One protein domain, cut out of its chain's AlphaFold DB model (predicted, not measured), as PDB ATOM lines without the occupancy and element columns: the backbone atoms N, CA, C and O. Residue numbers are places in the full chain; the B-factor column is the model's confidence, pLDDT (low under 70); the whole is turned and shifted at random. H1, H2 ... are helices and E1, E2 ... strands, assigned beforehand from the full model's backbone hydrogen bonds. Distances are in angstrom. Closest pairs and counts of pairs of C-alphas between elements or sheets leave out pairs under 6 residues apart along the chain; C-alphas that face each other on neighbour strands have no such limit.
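This is residues 5 to 144 of the 146 residues of an uncharacterized protein of Acidobacteria bacterium (UniProt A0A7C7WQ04). With little regular structure, this is a small sandwich, the sheet E1-E2-E3 facing the strongly twisted E4-E5-E6-E7, with hairpin E8-E9 beside E4 and a tail, residues 122 to 144, sticking out with H1. The 140 printed residues hold nine strands, then one helix, mostly strand; both sheets are meanders, each strand the antiparallel neighbour of the one before. The whole is loose, radius of gyration of the C-alphas 18.3 A, spanning 60 by 34 by 26 A.

Start at E1, residues 11 to 16, E2, 23 to 28, and E3, 35 to 37: N 12 and O 27 are 2.8 A apart, N 26 and O 36 3.0 A. Next come E4, 43 to 48, E5, 54 to 59, E6, 65 to 71, and E7, 82 to 85, with N 44 to O 58 at 3.0 A, N 55 to O 68 and N 67 to O 82 at 2.9 A. The closest C-alphas of E1 and E4 are Thr 15 and Gln 44, 5.6 A. In E8, 105 to 107, and E9, 114 to 116, find N 106 and O 115 at 2.9 A. H1, 132 to 142, is on neither sheet; its O i to N i+4 pairs are within hydrogen-bond range.

Find C-alpha 11 at (502.400, 224.204, 500.879); E6 runs 19.8 A, and H1 15.3 A to C-alpha 142 at (464.198, 253.728, 491.162).

The printed part has no cut; links E7 to E8 and E9 to H1 are long, and pLDDT is under 70 at, among others, residues 93 to 103 and 119 to 144.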
ATOM      1  N   ILE A   5     500.244 230.063 497.962       89.00
ATOM      2  CA  ILE A   5     500.231 229.301 499.217       89.00
ATOM      3  C   ILE A   5     498.916 228.514 499.288       89.00
ATOM      4  O   ILE A   5     497.875 229.032 498.881       89.00
ATOM      5  N   SER A   6     498.972 227.266 499.750       88.94
ATOM      6  CA  SER A   6     497.789 226.437 499.987       88.94
ATOM      7  C   SER A   6     496.897 227.040 501.082       88.94
ATOM      8  O   SER A   6     497.392 227.773 501.940       88.94
ATOM      9  N   PRO A   7     495.592 226.722 501.117       88.88
ATOM     10  CA  PRO A   7     494.686 227.260 502.137       88.88
ATOM     11  C   PRO A   7     495.107 226.955 503.583       88.88
ATOM     12  O   PRO A   7     494.880 227.767 504.477       88.88
ATOM     13  N   ASP A   8     495.758 225.809 503.811       87.81
ATOM     14  CA  ASP A   8     496.300 225.410 505.115       87.81
ATOM     15  C   ASP A   8     497.640 226.086 505.471       87.81
ATOM     16  O   ASP A   8     498.082 226.011 506.615       87.81
ATOM     17  N   GLY A   9     498.276 226.783 504.523       89.88
ATOM     18  CA  GLY A   9     499.542 227.489 504.722       89.88
ATOM     19  C   GLY A   9     500.797 226.611 504.684       89.88
ATOM     20  O   GLY A   9     501.908 227.144 504.745       89.88
ATOM     21  N   ASP A  10     500.649 225.292 504.554       89.62
ATOM     22  CA  ASP A  10     501.754 224.337 504.675       89.62
ATOM     23  C   ASP A  10     502.485 224.079 503.348       89.62
ATOM     24  O   ASP A  10     503.598 223.538 503.342       89.62
ATOM     25  N   TRP A  11     501.891 224.477 502.219       90.56
ATOM     26  CA  TRP A  11     502.400 224.204 500.879       90.56
ATOM     27  C   TRP A  11     502.456 225.456 500.008       90.56
ATOM     28  O   TRP A  11     501.647 226.373 500.115       90.56
ATOM     29  N   ILE A  12     503.429 225.486 499.099       90.31
ATOM     30  CA  ILE A  12     503.567 226.519 498.076       90.31
ATOM     31  C   ILE A  12     503.577 225.881 496.693       90.31
ATOM     32  O   ILE A  12     504.400 225.014 496.405       90.31
ATOM     33  N   ALA A  13     502.677 226.334 495.828       89.88
ATOM     34  CA  ALA A  13     502.675 226.041 494.407       89.88
ATOM     35  C   ALA A  13     503.550 227.054 493.665       89.88
ATOM     36  O   ALA A  13     503.464 228.261 493.908       89.88
ATOM     37  N   TYR A  14     504.398 226.580 492.759       86.62
ATOM     38  CA  TYR A  14     505.292 227.428 491.977       86.62
ATOM     39  C   TYR A  14     505.649 226.786 490.634       86.62
ATOM     40  O   TYR A  14     505.388 225.610 490.388       86.62
ATOM     41  N   THR A  15     506.259 227.572 489.749       85.69
ATOM     42  CA  THR A  15     506.732 227.115 488.436       85.69
ATOM     43  C   THR A  15     508.253 227.017 488.422       85.69
ATOM     44  O   THR A  15     508.926 227.914 488.926       85.69
ATOM     45  N   SER A  16     508.809 225.951 487.843       84.50
ATOM     46  CA  SER A  16     510.260 225.766 487.715       84.50
ATOM     47  C   SER A  16     510.620 224.962 486.471       84.50
ATOM     48  O   SER A  16     509.892 224.064 486.082       84.50
ATOM     49  N   ASP A  17     511.767 225.261 485.874       86.25
ATOM     50  CA  ASP A  17     512.316 224.646 484.661       86.25
ATOM     51  C   ASP A  17     513.272 223.465 484.921       86.25
ATOM     52  O   ASP A  17     514.076 223.091 484.069       86.25
ATOM     53  N   ARG A  18     513.209 222.850 486.107       81.94
ATOM     54  CA  ARG A  18     514.168 221.821 486.559       81.94
ATOM     55  C   ARG A  18     514.226 220.570 485.684       81.94
ATOM     56  O   ARG A  18     515.234 219.869 485.712       81.94
ATOM     57  N   THR A  19     513.166 220.275 484.942       82.00
ATOM     58  CA  THR A  19     513.088 219.156 483.989       82.00
ATOM     59  C   THR A  19     513.554 219.543 482.582       82.00
ATOM     60  O   THR A  19     513.512 218.712 481.680       82.00
ATOM     61  N   GLY A  20     513.994 220.789 482.374       83.44
ATOM     62  CA  GLY A  20     514.304 221.360 481.061       83.44
ATOM     63  C   GLY A  20     513.124 222.084 480.403       83.44
ATOM     64  O   GLY A  20     513.298 222.698 479.354       83.44
ATOM     65  N   THR A  21     511.940 222.050 481.018       83.12
ATOM     66  CA  THR A  21     510.762 222.847 480.647       83.12
ATOM     67  C   THR A  21     510.079 223.362 481.910       83.12
ATOM     68  O   THR A  21     510.218 222.759 482.973       83.12
ATOM     69  N   PHE A  22     509.366 224.485 481.824       84.25
ATOM     70  CA  PHE A  22     508.653 225.056 482.967       84.25
ATOM     71  C   PHE A  22     507.484 224.162 483.380       84.25
ATOM     72  O   PHE A  22     506.493 224.078 482.664       84.25
ATOM     73  N   GLU A  23     507.576 223.561 484.559       87.75
ATOM     74  CA  GLU A  23     506.547 222.711 485.148       87.75
ATOM     75  C   GLU A  23     505.985 223.317 486.438       87.75
ATOM     76  O   GLU A  23     506.640 224.106 487.131       87.75
ATOM     77  N   ALA A  24     504.765 222.909 486.771       88.62
ATOM     78  CA  ALA A  24     504.111 223.154 488.041       88.62
ATOM     79  C   ALA A  24     504.656 222.212 489.122       88.62
ATOM     80  O   ALA A  24     504.706 220.993 488.950       88.62
ATOM     81  N   TYR A  25     505.010 222.785 490.267       89.75
ATOM     82  CA  TYR A  25     505.458 222.069 491.453       89.75
ATOM     83  C   TYR A  25     504.703 222.541 492.684       89.75
ATOM     84  O   TYR A  25     504.307 223.705 492.760       89.75
ATOM     85  N   VAL A  26     504.617 221.668 493.685       91.12
ATOM     86  CA  VAL A  26     504.316 222.053 495.068       91.12
ATOM     87  C   VAL A  26     505.445 221.653 495.992       91.12
ATOM     88  O   VAL A  26     506.092 220.629 495.780       91.12
ATOM     89  N   ALA A  27     505.706 222.469 497.004       90.19
ATOM     90  CA  ALA A  27     506.697 222.184 498.030       90.19
ATOM     91  C   ALA A  27     506.170 222.530 499.414       90.19
ATOM     92  O   ALA A  27     505.391 223.472 499.559       90.19
ATOM     93  N   ARG A  28     506.633 221.799 500.426       89.69
ATOM     94  CA  ARG A  28     506.290 222.097 501.815       89.69
ATOM     95  C   ARG A  28     507.007 223.361 502.300       89.69
ATOM     96  O   ARG A  28     508.144 223.633 501.916       89.69
ATOM     97  N   VAL A  29     506.358 224.135 503.159       84.19
ATOM     98  CA  VAL A  29     506.892 225.352 503.788       84.19
ATOM     99  C   VAL A  29     507.086 225.085 505.293       84.19
ATOM    100  O   VAL A  29     506.312 224.330 505.876       84.19
ATOM    101  N   PRO A  30     508.133 225.624 505.955       76.19
ATOM    102  CA  PRO A  30     509.215 226.460 505.419       76.19
ATOM    103  C   PRO A  30     510.342 225.662 504.747       76.19
ATOM    104  O   PRO A  30     511.185 226.235 504.057       76.19
ATOM    105  N   ALA A  31     510.378 224.344 504.943       74.00
ATOM    106  CA  ALA A  31     511.404 223.483 504.374       74.00
ATOM    107  C   ALA A  31     510.981 222.991 502.982       74.00
ATOM    108  O   ALA A  31     510.291 221.983 502.869       74.00
ATOM    109  N   LEU A  32     511.466 223.657 501.926       68.12
ATOM    110  CA  LEU A  32     511.239 223.298 500.511       68.12
ATOM    111  C   LEU A  32     511.968 222.001 500.079       68.12
ATOM    112  O   LEU A  32     512.490 221.927 498.959       68.12
ATOM    113  N   GLY A  33     512.101 221.026 500.982       70.69
ATOM    114  CA  GLY A  33     512.777 219.749 500.756       70.69
ATOM    115  C   GLY A  33     511.898 218.772 499.981       70.69
ATOM    116  O   GLY A  33     512.308 218.296 498.924       70.69
ATOM    117  N   ASP A  34     510.673 218.555 500.460       75.19
ATOM    118  CA  ASP A  34     509.691 217.695 499.801       75.19
ATOM    119  C   ASP A  34     508.988 218.490 498.704       75.19
ATOM    120  O   ASP A  34     508.307 219.483 498.974       75.19
ATOM    121  N   ARG A  35     509.207 218.078 497.452       86.00
ATOM    122  CA  ARG A  35     508.664 218.729 496.257       86.00
ATOM    123  C   ARG A  35     507.973 217.699 495.390       86.00
ATOM    124  O   ARG A  35     508.559 216.662 495.090       86.00
ATOM    125  N   LEU A  36     506.772 218.016 494.943       88.88
ATOM    126  CA  LEU A  36     505.964 217.138 494.111       88.88
ATOM    127  C   LEU A  36     505.762 217.812 492.756       88.88
ATOM    128  O   LEU A  36     505.424 218.995 492.686       88.88
ATOM    129  N   LEU A  37     506.032 217.065 491.688       89.69
ATOM    130  CA  LEU A  37     505.778 217.491 490.315       89.69
ATOM    131  C   LEU A  37     504.284 217.331 490.023       89.69
ATOM    132  O   LEU A  37     503.738 216.257 490.260       89.69
ATOM    133  N   LEU A  38     503.646 218.382 489.512       86.38
ATOM    134  CA  LEU A  38     502.210 218.392 489.215       86.38
ATOM    135  C   LEU A  38     501.893 218.368 487.718       86.38
ATOM    136  O   LEU A  38     500.777 218.025 487.340       86.38
ATOM    137  N   SER A  39     502.854 218.717 486.865       82.31
ATOM    138  CA  SER A  39     502.694 218.688 485.410       82.31
ATOM    139  C   SER A  39     503.871 217.986 484.738       82.31
ATOM    140  O   SER A  39     504.982 217.972 485.263       82.31
ATOM    141  N   THR A  40     503.624 217.368 483.585       75.50
ATOM    142  CA  THR A  40     504.651 216.650 482.801       75.50
ATOM    143  C   THR A  40     504.734 217.118 481.347       75.50
ATOM    144  O   THR A  40     505.474 216.540 480.553       75.50
ATOM    145  N   ASP A  41     503.926 218.106 480.968       73.50
ATOM    146  CA  ASP A  41     503.807 218.658 479.616       73.50
ATOM    147  C   ASP A  41     503.899 220.196 479.599       73.50
ATOM    148  O   ASP A  41     503.417 220.867 478.679       73.50
ATOM    149  N   GLY A  42     504.560 220.750 480.614       69.75
ATOM    150  CA  GLY A  42     504.693 222.174 480.859       69.75
ATOM    151  C   GLY A  42     503.480 222.761 481.580       69.75
ATOM    152  O   GLY A  42     502.334 222.562 481.180       69.75
ATOM    153  N   GLY A  43     503.716 223.575 482.605       66.69
ATOM    154  CA  GLY A  43     502.645 224.121 483.427       66.69
ATOM    155  C   GLY A  43     503.022 225.379 484.195       66.69
ATOM    156  O   GLY A  43     504.110 225.492 484.754       66.69
ATOM    157  N   GLN A  44     502.086 226.324 484.268       70.25
ATOM    158  CA  GLN A  44     502.154 227.451 485.200       70.25
ATOM    159  C   GLN A  44     501.055 227.313 486.253       70.25
ATOM    160  O   GLN A  44     499.906 227.684 485.996       70.25
ATOM    161  N   ALA A  45     501.412 226.754 487.414       61.09
ATOM    162  CA  ALA A  45     500.539 226.681 488.584       61.09
ATOM    163  C   ALA A  45     500.235 228.082 489.103       61.09
ATOM    164  O   ALA A  45     501.156 228.886 489.262       61.09
ATOM    165  N   ARG A  46     498.954 228.376 489.340       72.31
ATOM    166  CA  ARG A  46     498.555 229.711 489.807       72.31
ATOM    167  C   ARG A  46     497.516 229.713 490.921       72.31
ATOM    168  O   ARG A  46     497.524 230.670 491.684       72.31
ATOM    169  N   VAL A  47     496.646 228.702 491.030       79.69
ATOM    170  CA  VAL A  47     495.499 228.756 491.956       79.69
ATOM    171  C   VAL A  47     495.223 227.394 492.600       79.69
ATOM    172  O   VAL A  47     495.187 226.381 491.905       79.69
ATOM    173  N   TRP A  48     495.014 227.396 493.918       86.75
ATOM    174  CA  TRP A  48     494.450 226.284 494.691       86.75
ATOM    175  C   TRP A  48     492.930 226.445 494.788       86.75
ATOM    176  O   TRP A  48     492.443 227.576 494.817       86.75
ATOM    177  N   SER A  49     492.178 225.350 494.890       87.19
ATOM    178  CA  SER A  49     490.815 225.426 495.427       87.19
ATOM    179  C   SER A  49     490.849 225.900 496.886       87.19
ATOM    180  O   SER A  49     491.844 225.708 497.587       87.19
ATOM    181  N   ASP A  50     489.766 226.513 497.367       84.31
ATOM    182  CA  ASP A  50     489.686 227.047 498.741       84.31
ATOM    183  C   ASP A  50     489.767 225.945 499.807       84.31
ATOM    184  O   ASP A  50     490.233 226.175 500.919       84.31
ATOM    185  N   ASP A  51     489.364 224.723 499.453       84.56
ATOM    186  CA  ASP A  51     489.492 223.538 500.302       84.56
ATOM    187  C   ASP A  51     490.844 222.812 500.159       84.56
ATOM    188  O   ASP A  51     491.093 221.833 500.860       84.56
ATOM    189  N   GLY A  52     491.717 223.276 499.258       87.69
ATOM    190  CA  GLY A  52     493.040 222.705 498.997       87.69
ATOM    191  C   GLY A  52     493.025 221.342 498.300       87.69
ATOM    192  O   GLY A  52     494.086 220.739 498.140       87.69
ATOM    193  N   SER A  53     491.853 220.853 497.887       89.06
ATOM    194  CA  SER A  53     491.682 219.543 497.252       89.06
ATOM    195  C   SER A  53     492.011 219.526 495.759       89.06
ATOM    196  O   SER A  53     492.128 218.455 495.170       89.06
ATOM    197  N   GLU A  54     492.196 220.688 495.133       90.19
ATOM    198  CA  GLU A  54     492.491 220.812 493.709       90.19
ATOM    199  C   GLU A  54     493.524 221.915 493.460       90.19
ATOM    200  O   GLU A  54     493.583 222.933 494.156       90.19
ATOM    201  N   LEU A  55     494.329 221.728 492.414       90.06
ATOM    202  CA  LEU A  55     495.240 222.746 491.907       90.06
ATOM    203  C   LEU A  55     495.035 222.959 490.413       90.06
ATOM    204  O   LEU A  55     495.002 222.011 489.632       90.06
ATOM    205  N   PHE A  56     494.975 224.225 490.008       87.94
ATOM    206  CA  PHE A  56     494.750 224.626 488.626       87.94
ATOM    207  C   PHE A  56     496.008 225.231 488.005       87.94
ATOM    208  O   PHE A  56     496.725 226.041 488.614       87.94
ATOM    209  N   TYR A  57     496.274 224.848 486.758       86.94
ATOM    210  CA  TYR A  57     497.394 225.377 485.991       86.94
ATOM    211  C   TYR A  57     497.067 225.510 484.503       86.94
ATOM    212  O   TYR A  57     496.180 224.849 483.963       86.94
ATOM    213  N   ARG A  58     497.807 226.387 483.815       85.31
ATOM    214  CA  ARG A  58     497.769 226.482 482.348       85.31
ATOM    215  C   ARG A  58     498.878 225.632 481.756       85.31
ATOM    216  O   ARG A  58     500.043 225.844 482.102       85.31
ATOM    217  N   ARG A  59     498.521 224.723 480.851       86.62
ATOM    218  CA  ARG A  59     499.484 223.947 480.076       86.62
ATOM    219  C   ARG A  59     500.202 224.831 479.065       86.62
ATOM    220  O   ARG A  59     499.564 225.611 478.362       86.62
ATOM    221  N   LEU A  60     501.522 224.705 478.966       80.88
ATOM    222  CA  LEU A  60     502.320 225.592 478.113       80.88
ATOM    223  C   LEU A  60     502.175 225.318 476.615       80.88
ATOM    224  O   LEU A  60     502.279 226.251 475.826       80.88
ATOM    225  N   SER A  61     501.930 224.069 476.220       82.50
ATOM    226  CA  SER A  61     501.890 223.674 474.805       82.50
ATOM    227  C   SER A  61     500.703 224.256 474.033       82.50
ATOM    228  O   SER A  61     500.841 224.598 472.861       82.50
ATOM    229  N   ASP A  62     499.541 224.385 474.675       83.25
ATOM    230  CA  ASP A  62     498.295 224.811 474.027       83.25
ATOM    231  C   ASP A  62     497.449 225.779 474.869       83.25
ATOM    232  O   ASP A  62     496.356 226.174 474.458       83.25
ATOM    233  N   GLY A  63     497.930 226.164 476.053       81.94
ATOM    234  CA  GLY A  63     497.206 227.031 476.971       81.94
ATOM    235  C   GLY A  63     495.972 226.381 477.592       81.94
ATOM    236  O   GLY A  63     495.141 227.109 478.140       81.94
ATOM    237  N   ALA A  64     495.795 225.059 477.497       85.75
ATOM    238  CA  ALA A  64     494.679 224.369 478.131       85.75
ATOM    239  C   ALA A  64     494.663 224.603 479.648       85.75
ATOM    240  O   ALA A  64     495.709 224.756 480.282       85.75
ATOM    241  N   MET A  65     493.462 224.659 480.220       85.94
ATOM    242  CA  MET A  65     493.281 224.642 481.665       85.94
ATOM    243  C   MET A  65     493.340 223.199 482.144       85.94
ATOM    244  O   MET A  65     492.570 222.357 481.676       85.94
ATOM    245  N   MET A  66     494.237 222.954 483.085       89.19
ATOM    246  CA  MET A  66     494.474 221.660 483.698       89.19
ATOM    247  C   MET A  66     494.137 221.737 485.184       89.19
ATOM    248  O   MET A  66     494.308 222.786 485.811       89.19
ATOM    249  N   MET A  67     493.667 220.624 485.731       90.50
ATOM    250  CA  MET A  67     493.373 220.439 487.148       90.50
ATOM    251  C   MET A  67     494.160 219.231 487.658       90.50
ATOM    252  O   MET A  67     494.325 218.252 486.935       90.50
ATOM    253  N   VAL A  68     494.671 219.310 488.880       92.06
ATOM    254  CA  VAL A  68     495.279 218.178 489.584       92.06
ATOM    255  C   VAL A  68     494.536 217.988 490.900       92.06
ATOM    256  O   VAL A  68     494.540 218.923 491.706       92.06
ATOM    257  N   PRO A  69     493.928 216.817 491.155       91.56
ATOM    258  CA  PRO A  69     493.341 216.536 492.449       91.56
ATOM    259  C   PRO A  69     494.463 216.311 493.465       91.56
ATOM    260  O   PRO A  69     495.466 215.649 493.186       91.56
ATOM    261  N   ILE A  70     494.293 216.866 494.653       90.75
ATOM    262  CA  ILE A  70     495.238 216.837 495.758       90.75
ATOM    263  C   ILE A  70     494.560 216.139 496.933       90.75
ATOM    264  O   ILE A  70     493.535 216.585 497.444       90.75
ATOM    265  N   ALA A  71     495.141 215.026 497.374       89.12
ATOM    266  CA  ALA A  71     494.644 214.271 498.513       89.12
ATOM    267  C   ALA A  71     495.627 214.307 499.685       89.12
ATOM    268  O   ALA A  71     496.840 214.271 499.494       89.12
ATOM    269  N   GLY A  72     495.089 214.265 500.903       82.06
ATOM    270  CA  GLY A  72     495.872 214.115 502.128       82.06
ATOM    271  C   GLY A  72     496.351 215.433 502.731       82.06
ATOM    272  O   GLY A  72     496.509 216.437 502.055       82.06
ATOM    273  N   SER A  73     496.561 215.409 504.044       76.06
ATOM    274  CA  SER A  73     497.212 216.448 504.847       76.06
ATOM    275  C   SER A  73     497.762 215.751 506.104       76.06
ATOM    276  O   SER A  73     497.077 214.877 506.644       76.06
ATOM    277  N   PRO A  74     499.007 216.017 506.550       74.44
ATOM    278  CA  PRO A  74     499.935 217.054 506.083       74.44
ATOM    279  C   PRO A  74     500.801 216.637 504.883       74.44
ATOM    280  O   PRO A  74     501.602 217.437 504.409       74.44
ATOM    281  N   VAL A  75     500.696 215.388 504.414       84.19
ATOM    282  CA  VAL A  75     501.427 214.883 503.242       84.19
ATOM    283  C   VAL A  75     500.487 214.876 502.045       84.19
ATOM    284  O   VAL A  75     499.534 214.096 502.022       84.19
ATOM    285  N   LEU A  76     500.764 215.731 501.060       87.19
ATOM    286  CA  LEU A  76     499.982 215.778 499.830       87.19
ATOM    287  C   LEU A  76     500.319 214.601 498.915       87.19
ATOM    288  O   LEU A  76     501.479 214.240 498.726       87.19
ATOM    289  N   THR A  77     499.283 214.052 498.298       91.00
ATOM    290  CA  THR A  77     499.346 213.058 497.230       91.00
ATOM    291  C   THR A  77     498.612 213.618 496.014       91.00
ATOM    292  O   THR A  77     497.380 213.616 495.993       91.00
ATOM    293  N   PRO A  78     499.345 214.124 495.011       91.38
ATOM    294  CA  PRO A  78     498.757 214.541 493.752       91.38
ATOM    295  C   PRO A  78     498.240 213.330 492.976       91.38
ATOM    296  O   PRO A  78     498.932 212.316 492.859       91.38
ATOM    297  N   GLY A  79     497.029 213.438 492.443       91.12
ATOM    298  CA  GLY A  79     496.509 212.506 491.452       91.12
ATOM    299  C   GLY A  79     496.963 212.860 490.029       91.12
ATOM    300  O   GLY A  79     497.839 213.709 489.837       91.12
ATOM    301  N   PRO A  80     496.397 212.199 489.008       91.25
ATOM    302  CA  PRO A  80     496.715 212.505 487.619       91.25
ATOM    303  C   PRO A  80     496.212 213.901 487.234       91.25
ATOM    304  O   PRO A  80     495.140 214.319 487.660       91.25
ATOM    305  N   ALA A  81     496.968 214.603 486.389       91.50
ATOM    306  CA  ALA A  81     496.504 215.853 485.802       91.50
ATOM    307  C   ALA A  81     495.382 215.593 484.785       91.50
ATOM    308  O   ALA A  81     495.511 214.749 483.893       91.50
ATOM    309  N   GLU A  82     494.302 216.359 484.888       90.69
ATOM    310  CA  GLU A  82     493.101 216.236 484.071       90.69
ATOM    311  C   GLU A  82     492.858 217.504 483.247       90.69
ATOM    312  O   GLU A  82     493.077 218.632 483.698       90.69
ATOM    313  N   LEU A  83     492.389 217.324 482.009       89.44
ATOM    314  CA  LEU A  83     491.994 218.435 481.148       89.44
ATOM    315  C   LEU A  83     490.642 218.982 481.608       89.44
ATOM    316  O   LEU A  83     489.617 218.329 481.422       89.44
ATOM    317  N   LEU A  84     490.630 220.217 482.102       86.94
ATOM    318  CA  LEU A  84     489.396 220.900 482.476       86.94
ATOM    319  C   LEU A  84     488.764 221.621 481.279       86.94
ATOM    320  O   LEU A  84     487.555 221.564 481.067       86.94
ATOM    321  N   SER A  85     489.577 222.327 480.484       84.69
ATOM    322  CA  SER A  85     489.091 223.058 479.307       84.69
ATOM    323  C   SER A  85     490.204 223.393 478.315       84.69
ATOM    324  O   SER A  85     491.356 223.610 478.687       84.69
ATOM    325  N   LYS A  86     489.855 223.503 477.030       86.81
ATOM    326  CA  LYS A  86     490.760 224.020 475.988       86.81
ATOM    327  C   LYS A  86     490.895 225.545 476.100       86.81
ATOM    328  O   LYS A  86     490.020 226.215 476.639       86.81
ATOM    329  N   ALA A  87     491.954 226.123 475.525       77.75
ATOM    330  CA  ALA A  87     492.185 227.572 475.573       77.75
ATOM    331  C   ALA A  87     491.075 228.424 474.918       77.75
ATOM    332  O   ALA A  87     490.944 229.579 475.284       77.75
ATOM    333  N   ALA A  88     490.268 227.870 473.999       76.25
ATOM    334  CA  ALA A  88     488.954 228.361 473.531       76.25
ATOM    335  C   ALA A  88     488.740 229.897 473.426       76.25
ATOM    336  O   ALA A  88     487.682 230.401 473.789       76.25
ATOM    337  N   GLY A  89     489.721 230.654 472.918       72.44
ATOM    338  CA  GLY A  89     489.621 232.116 472.768       72.44
ATOM    339  C   GLY A  89     489.864 232.918 474.053       72.44
ATOM    340  O   GLY A  89     489.764 234.145 474.042       72.44
ATOM    341  N   TYR A  90     490.217 232.255 475.152       77.69
ATOM    342  CA  TYR A  90     490.703 232.880 476.372       77.69
ATOM    343  C   TYR A  90     492.164 233.293 476.226       77.69
ATOM    344  O   TYR A  90     492.969 232.604 475.595       77.69
ATOM    345  N   SER A  91     492.514 234.420 476.839       76.44
ATOM    346  CA  SER A  91     493.908 234.807 477.006       76.44
ATOM    347  C   SER A  91     494.614 233.713 477.792       76.44
ATOM    348  O   SER A  91     494.107 233.258 478.818       76.44
ATOM    349  N   THR A  92     495.781 233.281 477.327       73.81
ATOM    350  CA  THR A  92     496.607 232.258 477.987       73.81
ATOM    351  C   THR A  92     497.742 232.876 478.804       73.81
ATOM    352  O   THR A  92     498.422 232.161 479.535       73.81
ATOM    353  N   GLY A  93     497.888 234.209 478.763       62.41
ATOM    354  CA  GLY A  93     498.849 234.952 479.578       62.41
ATOM    355  C   GLY A  93     500.310 234.608 479.277       62.41
ATOM    356  O   GLY A  93     501.145 234.697 480.177       62.41
ATOM    357  N   ALA A  94     500.607 234.172 478.050       55.03
ATOM    358  CA  ALA A  94     501.955 233.821 477.637       55.03
ATOM    359  C   ALA A  94     502.655 235.008 476.967       55.03
ATOM    360  O   ALA A  94     502.227 235.457 475.906       55.03
ATOM    361  N   ALA A  95     503.787 235.416 477.532       50.06
ATOM    362  CA  ALA A  95     504.915 235.870 476.736       50.06
ATOM    363  C   ALA A  95     506.204 235.284 477.325       50.06
ATOM    364  O   ALA A  95     506.456 235.348 478.526       50.06
ATOM    365  N   ILE A  96     506.992 234.652 476.461       47.78
ATOM    366  CA  ILE A  96     508.369 234.233 476.723       47.78
ATOM    367  C   ILE A  96     509.245 235.354 476.159       47.78
ATOM    368  O   ILE A  96     509.295 235.525 474.945       47.78
ATOM    369  N   GLY A  97     509.862 236.153 477.033       51.38
ATOM    370  CA  GLY A  97     510.576 237.382 476.669       51.38
ATOM    371  C   GLY A  97     510.066 238.599 477.449       51.38
ATOM    372  O   GLY A  97     509.681 238.464 478.605       51.38
ATOM    373  N   ASP A  98     510.063 239.775 476.825       42.47
ATOM    374  CA  ASP A  98     509.904 241.085 477.484       42.47
ATOM    375  C   ASP A  98     508.459 241.451 477.919       42.47
ATOM    376  O   ASP A  98     508.114 242.627 478.002       42.47
ATOM    377  N   GLU A  99     507.588 240.475 478.221       49.91
ATOM    378  CA  GLU A  99     506.185 240.745 478.578       49.91
ATOM    379  C   GLU A  99     505.610 239.962 479.772       49.91
ATOM    380  O   GLU A  99     506.062 238.896 480.189       49.91
ATOM    381  N   VAL A 100     504.580 240.594 480.340       51.28
ATOM    382  CA  VAL A 100     504.051 240.462 481.699       51.28
ATOM    383  C   VAL A 100     503.142 239.239 481.873       51.28
ATOM    384  O   VAL A 100     502.099 239.112 481.236       51.28
ATOM    385  N   PHE A 101     503.472 238.388 482.853       57.84
ATOM    386  CA  PHE A 101     502.612 237.301 483.335       57.84
ATOM    387  C   PHE A 101     501.423 237.846 484.140       57.84
ATOM    388  O   PHE A 101     501.457 237.870 485.373       57.84
ATOM    389  N   VAL A 102     500.367 238.283 483.461       60.84
ATOM    390  CA  VAL A 102     499.111 238.649 484.128       60.84
ATOM    391  C   VAL A 102     498.338 237.398 484.525       60.84
ATOM    392  O   VAL A 102     498.267 236.438 483.751       60.84
ATOM    393  N   ASN A 103     497.751 237.397 485.725       69.00
ATOM    394  CA  ASN A 103     496.726 236.423 486.093       69.00
ATOM    395  C   ASN A 103     495.548 236.609 485.136       69.00
ATOM    396  O   ASN A 103     494.837 237.607 485.170       69.00
ATOM    397  N   ASN A 104     495.422 235.669 484.209       74.19
ATOM    398  CA  ASN A 104     494.422 235.643 483.148       74.19
ATOM    399  C   ASN A 104     493.202 234.800 483.526       74.19
ATOM    400  O   ASN A 104     492.255 234.710 482.744       74.19
ATOM    401  N   TYR A 105     493.240 234.170 484.696       79.50
ATOM    402  CA  TYR A 105     492.101 233.514 485.297       79.50
ATOM    403  C   TYR A 105     492.169 233.579 486.821       79.50
ATOM    404  O   TYR A 105     493.245 233.772 487.386       79.50
ATOM    405  N   ASP A 106     491.013 233.390 487.440       79.38
ATOM    406  CA  ASP A 106     490.850 233.137 488.865       79.38
ATOM    407  C   ASP A 106     489.718 232.120 489.061       79.38
ATOM    408  O   ASP A 106     488.884 231.937 488.164       79.38
ATOM    409  N   VAL A 107     489.695 231.444 490.204       80.38
ATOM    410  CA  VAL A 107     488.726 230.388 490.518       80.38
ATOM    411  C   VAL A 107     487.888 230.831 491.709       80.38
ATOM    412  O   VAL A 107     488.396 231.396 492.670       80.38
ATOM    413  N   THR A 108     486.574 230.617 491.654       77.81
ATOM    414  CA  THR A 108     485.724 230.870 492.819       77.81
ATOM    415  C   THR A 108     486.106 229.939 493.960       77.81
ATOM    416  O   THR A 108     486.526 228.816 493.710       77.81
ATOM    417  N   ALA A 109     485.890 230.372 495.204       70.31
ATOM    418  CA  ALA A 109     486.278 229.606 496.393       70.31
ATOM    419  C   ALA A 109     485.836 228.128 496.328       70.31
ATOM    420  O   ALA A 109     486.603 227.209 496.578       70.31
ATOM    421  N   ASN A 110     484.619 227.874 495.848       71.44
ATOM    422  CA  ASN A 110     484.092 226.519 495.694       71.44
ATOM    423  C   ASN A 110     484.664 225.700 494.512       71.44
ATOM    424  O   ASN A 110     484.078 224.672 494.191       71.44
ATOM    425  N   GLY A 111     485.683 226.175 493.790       71.50
ATOM    426  CA  GLY A 111     486.309 225.493 492.645       71.50
ATOM    427  C   GLY A 111     485.461 225.420 491.364       71.50
ATOM    428  O   GLY A 111     485.957 225.082 490.295       71.50
ATOM    429  N   GLN A 112     484.171 225.761 491.430       75.12
ATOM    430  CA  GLN A 112     483.204 225.427 490.375       75.12
ATOM    431  C   GLN A 112     483.100 226.455 489.247       75.12
ATOM    432  O   GLN A 112     482.475 226.180 488.220       75.12
ATOM    433  N   ARG A 113     483.622 227.668 489.431       78.69
ATOM    434  CA  ARG A 113     483.535 228.727 488.422       78.69
ATOM    435  C   ARG A 113     484.884 229.377 488.227       78.69
ATOM    436  O   ARG A 113     485.641 229.585 489.167       78.69
ATOM    437  N   PHE A 114     485.129 229.756 486.984       80.94
ATOM    438  CA  PHE A 114     486.355 230.408 486.569       80.94
ATOM    439  C   PHE A 114     486.010 231.787 486.030       80.94
ATOM    440  O   PHE A 114     485.169 231.921 485.139       80.94
ATOM    441  N   LEU A 115     486.682 232.810 486.544       81.31
ATOM    442  CA  LEU A 115     486.805 234.077 485.844       81.31
ATOM    443  C   LEU A 115     487.961 233.915 484.861       81.31
ATOM    444  O   LEU A 115     489.065 233.602 485.286       81.31
ATOM    445  N   MET A 116     487.734 234.099 483.563       80.69
ATOM    446  CA  MET A 116     488.793 234.019 482.554       80.69
ATOM    447  C   MET A 116     488.767 235.253 481.664       80.69
ATOM    448  O   MET A 116     487.712 235.653 481.172       80.69
ATOM    449  N   LEU A 117     489.937 235.839 481.426       75.44
ATOM    450  CA  LEU A 117     490.082 236.920 480.461       75.44
ATOM    451  C   LEU A 117     489.992 236.346 479.046       75.44
ATOM    452  O   LEU A 117     490.651 235.356 478.722       75.44
ATOM    453  N   THR A 118     489.198 236.968 478.185       73.44
ATOM    454  CA  THR A 118     489.168 236.639 476.758       73.44
ATOM    455  C   THR A 118     490.370 237.254 476.041       73.44
ATOM    456  O   THR A 118     490.908 238.280 476.460       73.44
ATOM    457  N   GLY A 119     490.849 236.594 474.985       65.75
ATOM    458  CA  GLY A 119     491.884 237.141 474.108       65.75
ATOM    459  C   GLY A 119     491.384 238.383 473.364       65.75
ATOM    460  O   GLY A 119     490.178 238.604 473.273       65.75
ATOM    461  N   ASN A 120     492.326 239.185 472.854       59.66
ATOM    462  CA  ASN A 120     492.134 240.515 472.263       59.66
ATOM    463  C   ASN A 120     490.798 240.682 471.506       59.66
ATOM    464  O   ASN A 120     490.680 240.350 470.327       59.66
ATOM    465  N   ASN A 121     489.793 241.231 472.190       50.44
ATOM    466  CA  ASN A 121     488.588 241.752 471.569       50.44
ATOM    467  C   ASN A 121     488.617 243.277 471.764       50.44
ATOM    468  O   ASN A 121     488.496 243.734 472.903       50.44
ATOM    469  N   PRO A 122     488.766 244.083 470.695       52.12
ATOM    470  CA  PRO A 122     488.857 245.544 470.798       52.12
ATOM    471  C   PRO A 122     487.580 246.211 471.352       52.12
ATOM    472  O   PRO A 122     487.531 247.429 471.486       52.12
ATOM    473  N   GLN A 123     486.541 245.432 471.674       53.16
ATOM    474  CA  GLN A 123     485.245 245.887 472.186       53.16
ATOM    475  C   GLN A 123     485.028 245.616 473.688       53.16
ATOM    476  O   GLN A 123     483.939 245.902 474.191       53.16
ATOM    477  N   VAL A 124     485.999 245.059 474.433       50.28
ATOM    478  CA  VAL A 124     485.797 244.834 475.880       50.28
ATOM    479  C   VAL A 124     485.765 246.176 476.610       50.28
ATOM    480  O   VAL A 124     486.794 246.788 476.885       50.28
ATOM    481  N   ARG A 125     484.559 246.629 476.962       44.31
ATOM    482  CA  ARG A 125     484.365 247.700 477.941       44.31
ATOM    483  C   ARG A 125     484.401 247.105 479.341       44.31
ATOM    484  O   ARG A 125     483.423 246.519 479.795       44.31
ATOM    485  N   VAL A 126     485.525 247.281 480.027       50.88
ATOM    486  CA  VAL A 126     485.585 247.100 481.479       50.88
ATOM    487  C   VAL A 126     484.938 248.329 482.114       50.88
ATOM    488  O   VAL A 126     485.479 249.427 482.033       50.88
ATOM    489  N   ASN A 127     483.767 248.152 482.722       50.12
ATOM    490  CA  ASN A 127     483.150 249.194 483.539       50.12
ATOM    491  C   ASN A 127     483.588 248.984 484.987       50.12
ATOM    492  O   ASN A 127     483.182 248.014 485.626       50.12
ATOM    493  N   VAL A 128     484.425 249.883 485.499       50.62
ATOM    494  CA  VAL A 128     484.783 249.900 486.918       50.62
ATOM    495  C   VAL A 128     483.772 250.777 487.640       50.62
ATOM    496  O   VAL A 128     483.759 251.994 487.465       50.62
ATOM    497  N   VAL A 129     482.909 250.154 488.439       43.69
ATOM    498  CA  VAL A 129     481.933 250.867 489.267       43.69
ATOM    499  C   VAL A 129     482.516 251.053 490.663       43.69
ATOM    500  O   VAL A 129     482.658 250.100 491.432       43.69
ATOM    501  N   TYR A 130     482.852 252.295 490.998       35.88
ATOM    502  CA  TYR A 130     483.221 252.677 492.358       35.88
ATOM    503  C   TYR A 130     481.956 252.896 493.195       35.88
ATOM    504  O   TYR A 130     480.960 253.402 492.697       35.88
ATOM    505  N   ASN A 131     481.987 252.531 494.482       57.19
ATOM    506  CA  ASN A 131     480.834 252.639 495.394       57.19
ATOM    507  C   ASN A 131     479.591 251.837 494.958       57.19
ATOM    508  O   ASN A 131     478.463 252.240 495.242       57.19
ATOM    509  N   TRP A 132     479.792 250.665 494.343       54.00
ATOM    510  CA  TRP A 132     478.735 249.813 493.775       54.00
ATOM    511  C   TRP A 132     477.536 249.561 494.700       54.00
ATOM    512  O   TRP A 132     476.413 249.444 494.227       54.00
ATOM    513  N   ARG A 133     477.744 249.513 496.023       54.09
ATOM    514  CA  ARG A 133     476.658 249.343 497.001       54.09
ATOM    515  C   ARG A 133     475.660 250.501 496.973       54.09
ATOM    516  O   ARG A 133     474.462 250.263 497.053       54.09
ATOM    517  N   ARG A 134     476.145 251.739 496.847       65.38
ATOM    518  CA  ARG A 134     475.301 252.934 496.741       65.38
ATOM    519  C   ARG A 134     474.567 252.956 495.402       65.38
ATOM    520  O   ARG A 134     473.367 253.181 495.375       65.38
ATOM    521  N   GLU A 135     475.275 252.644 494.323       57.00
ATOM    522  CA  GLU A 135     474.706 252.651 492.975       57.00
ATOM    523  C   GLU A 135     473.668 251.535 492.755       57.00
ATOM    524  O   GLU A 135     472.661 251.747 492.085       57.00
ATOM    525  N   LEU A 136     473.857 250.363 493.370       58.81
ATOM    526  CA  LEU A 136     472.873 249.279 493.363       58.81
ATOM    527  C   LEU A 136     471.595 249.672 494.118       58.81
ATOM    528  O   LEU A 136     470.498 249.403 493.638       58.81
ATOM    529  N   LEU A 137     471.732 250.320 495.279       68.06
ATOM    530  CA  LEU A 137     470.591 250.774 496.078       68.06
ATOM    531  C   LEU A 137     469.812 251.894 495.374       68.06
ATOM    532  O   LEU A 137     468.589 251.854 495.352       68.06
ATOM    533  N   GLU A 138     470.501 252.847 494.744       69.19
ATOM    534  CA  GLU A 138     469.860 253.923 493.973       69.19
ATOM    535  C   GLU A 138     469.085 253.376 492.761       69.19
ATOM    536  O   GLU A 138     467.994 253.855 492.456       69.19
ATOM    537  N   ARG A 139     469.592 252.330 492.096       64.88
ATOM    538  CA  ARG A 139     468.889 251.687 490.970       64.88
ATOM    539  C   ARG A 139     467.718 250.815 491.424       64.88
ATOM    540  O   ARG A 139     466.653 250.899 490.827       64.88
ATOM    541  N   ALA A 140     467.880 250.052 492.506       57.31
ATOM    542  CA  ALA A 140     466.808 249.228 493.065       57.31
ATOM    543  C   ALA A 140     465.653 250.064 493.649       57.31
ATOM    544  O   ALA A 140     464.504 249.642 493.593       57.31
ATOM    545  N   CYS A 141     465.937 251.258 494.183       55.47
ATOM    546  CA  CYS A 141     464.896 252.184 494.634       55.47
ATOM    547  C   CYS A 141     464.158 252.867 493.472       55.47
ATOM    548  O   CYS A 141     462.974 253.148 493.608       55.47
ATOM    549  N   ASN A 142     464.822 253.102 492.334       55.00
ATOM    550  CA  ASN A 142     464.198 253.728 491.162       55.00
ATOM    551  C   ASN A 142     463.357 252.756 490.309       55.00
ATOM    552  O   ASN A 142     462.578 253.211 489.479       55.00
ATOM    553  N   GLU A 143     463.484 251.439 490.502       50.50
ATOM    554  CA  GLU A 143     462.641 250.415 489.852       50.50
ATOM    555  C   GLU A 143     461.372 250.064 490.658       50.50
ATOM    556  O   GLU A 143     460.611 249.186 490.259       50.50
ATOM    557  N   GLY A 144     461.121 250.751 491.780       47.25
ATOM    558  CA  GLY A 144     459.932 250.559 492.620       47.25
ATOM    559  C   GLY A 144     458.666 251.310 492.182       47.25
ATOM    560  O   GLY A 144     457.636 251.120 492.821       47.25
TER     561      GLY A 144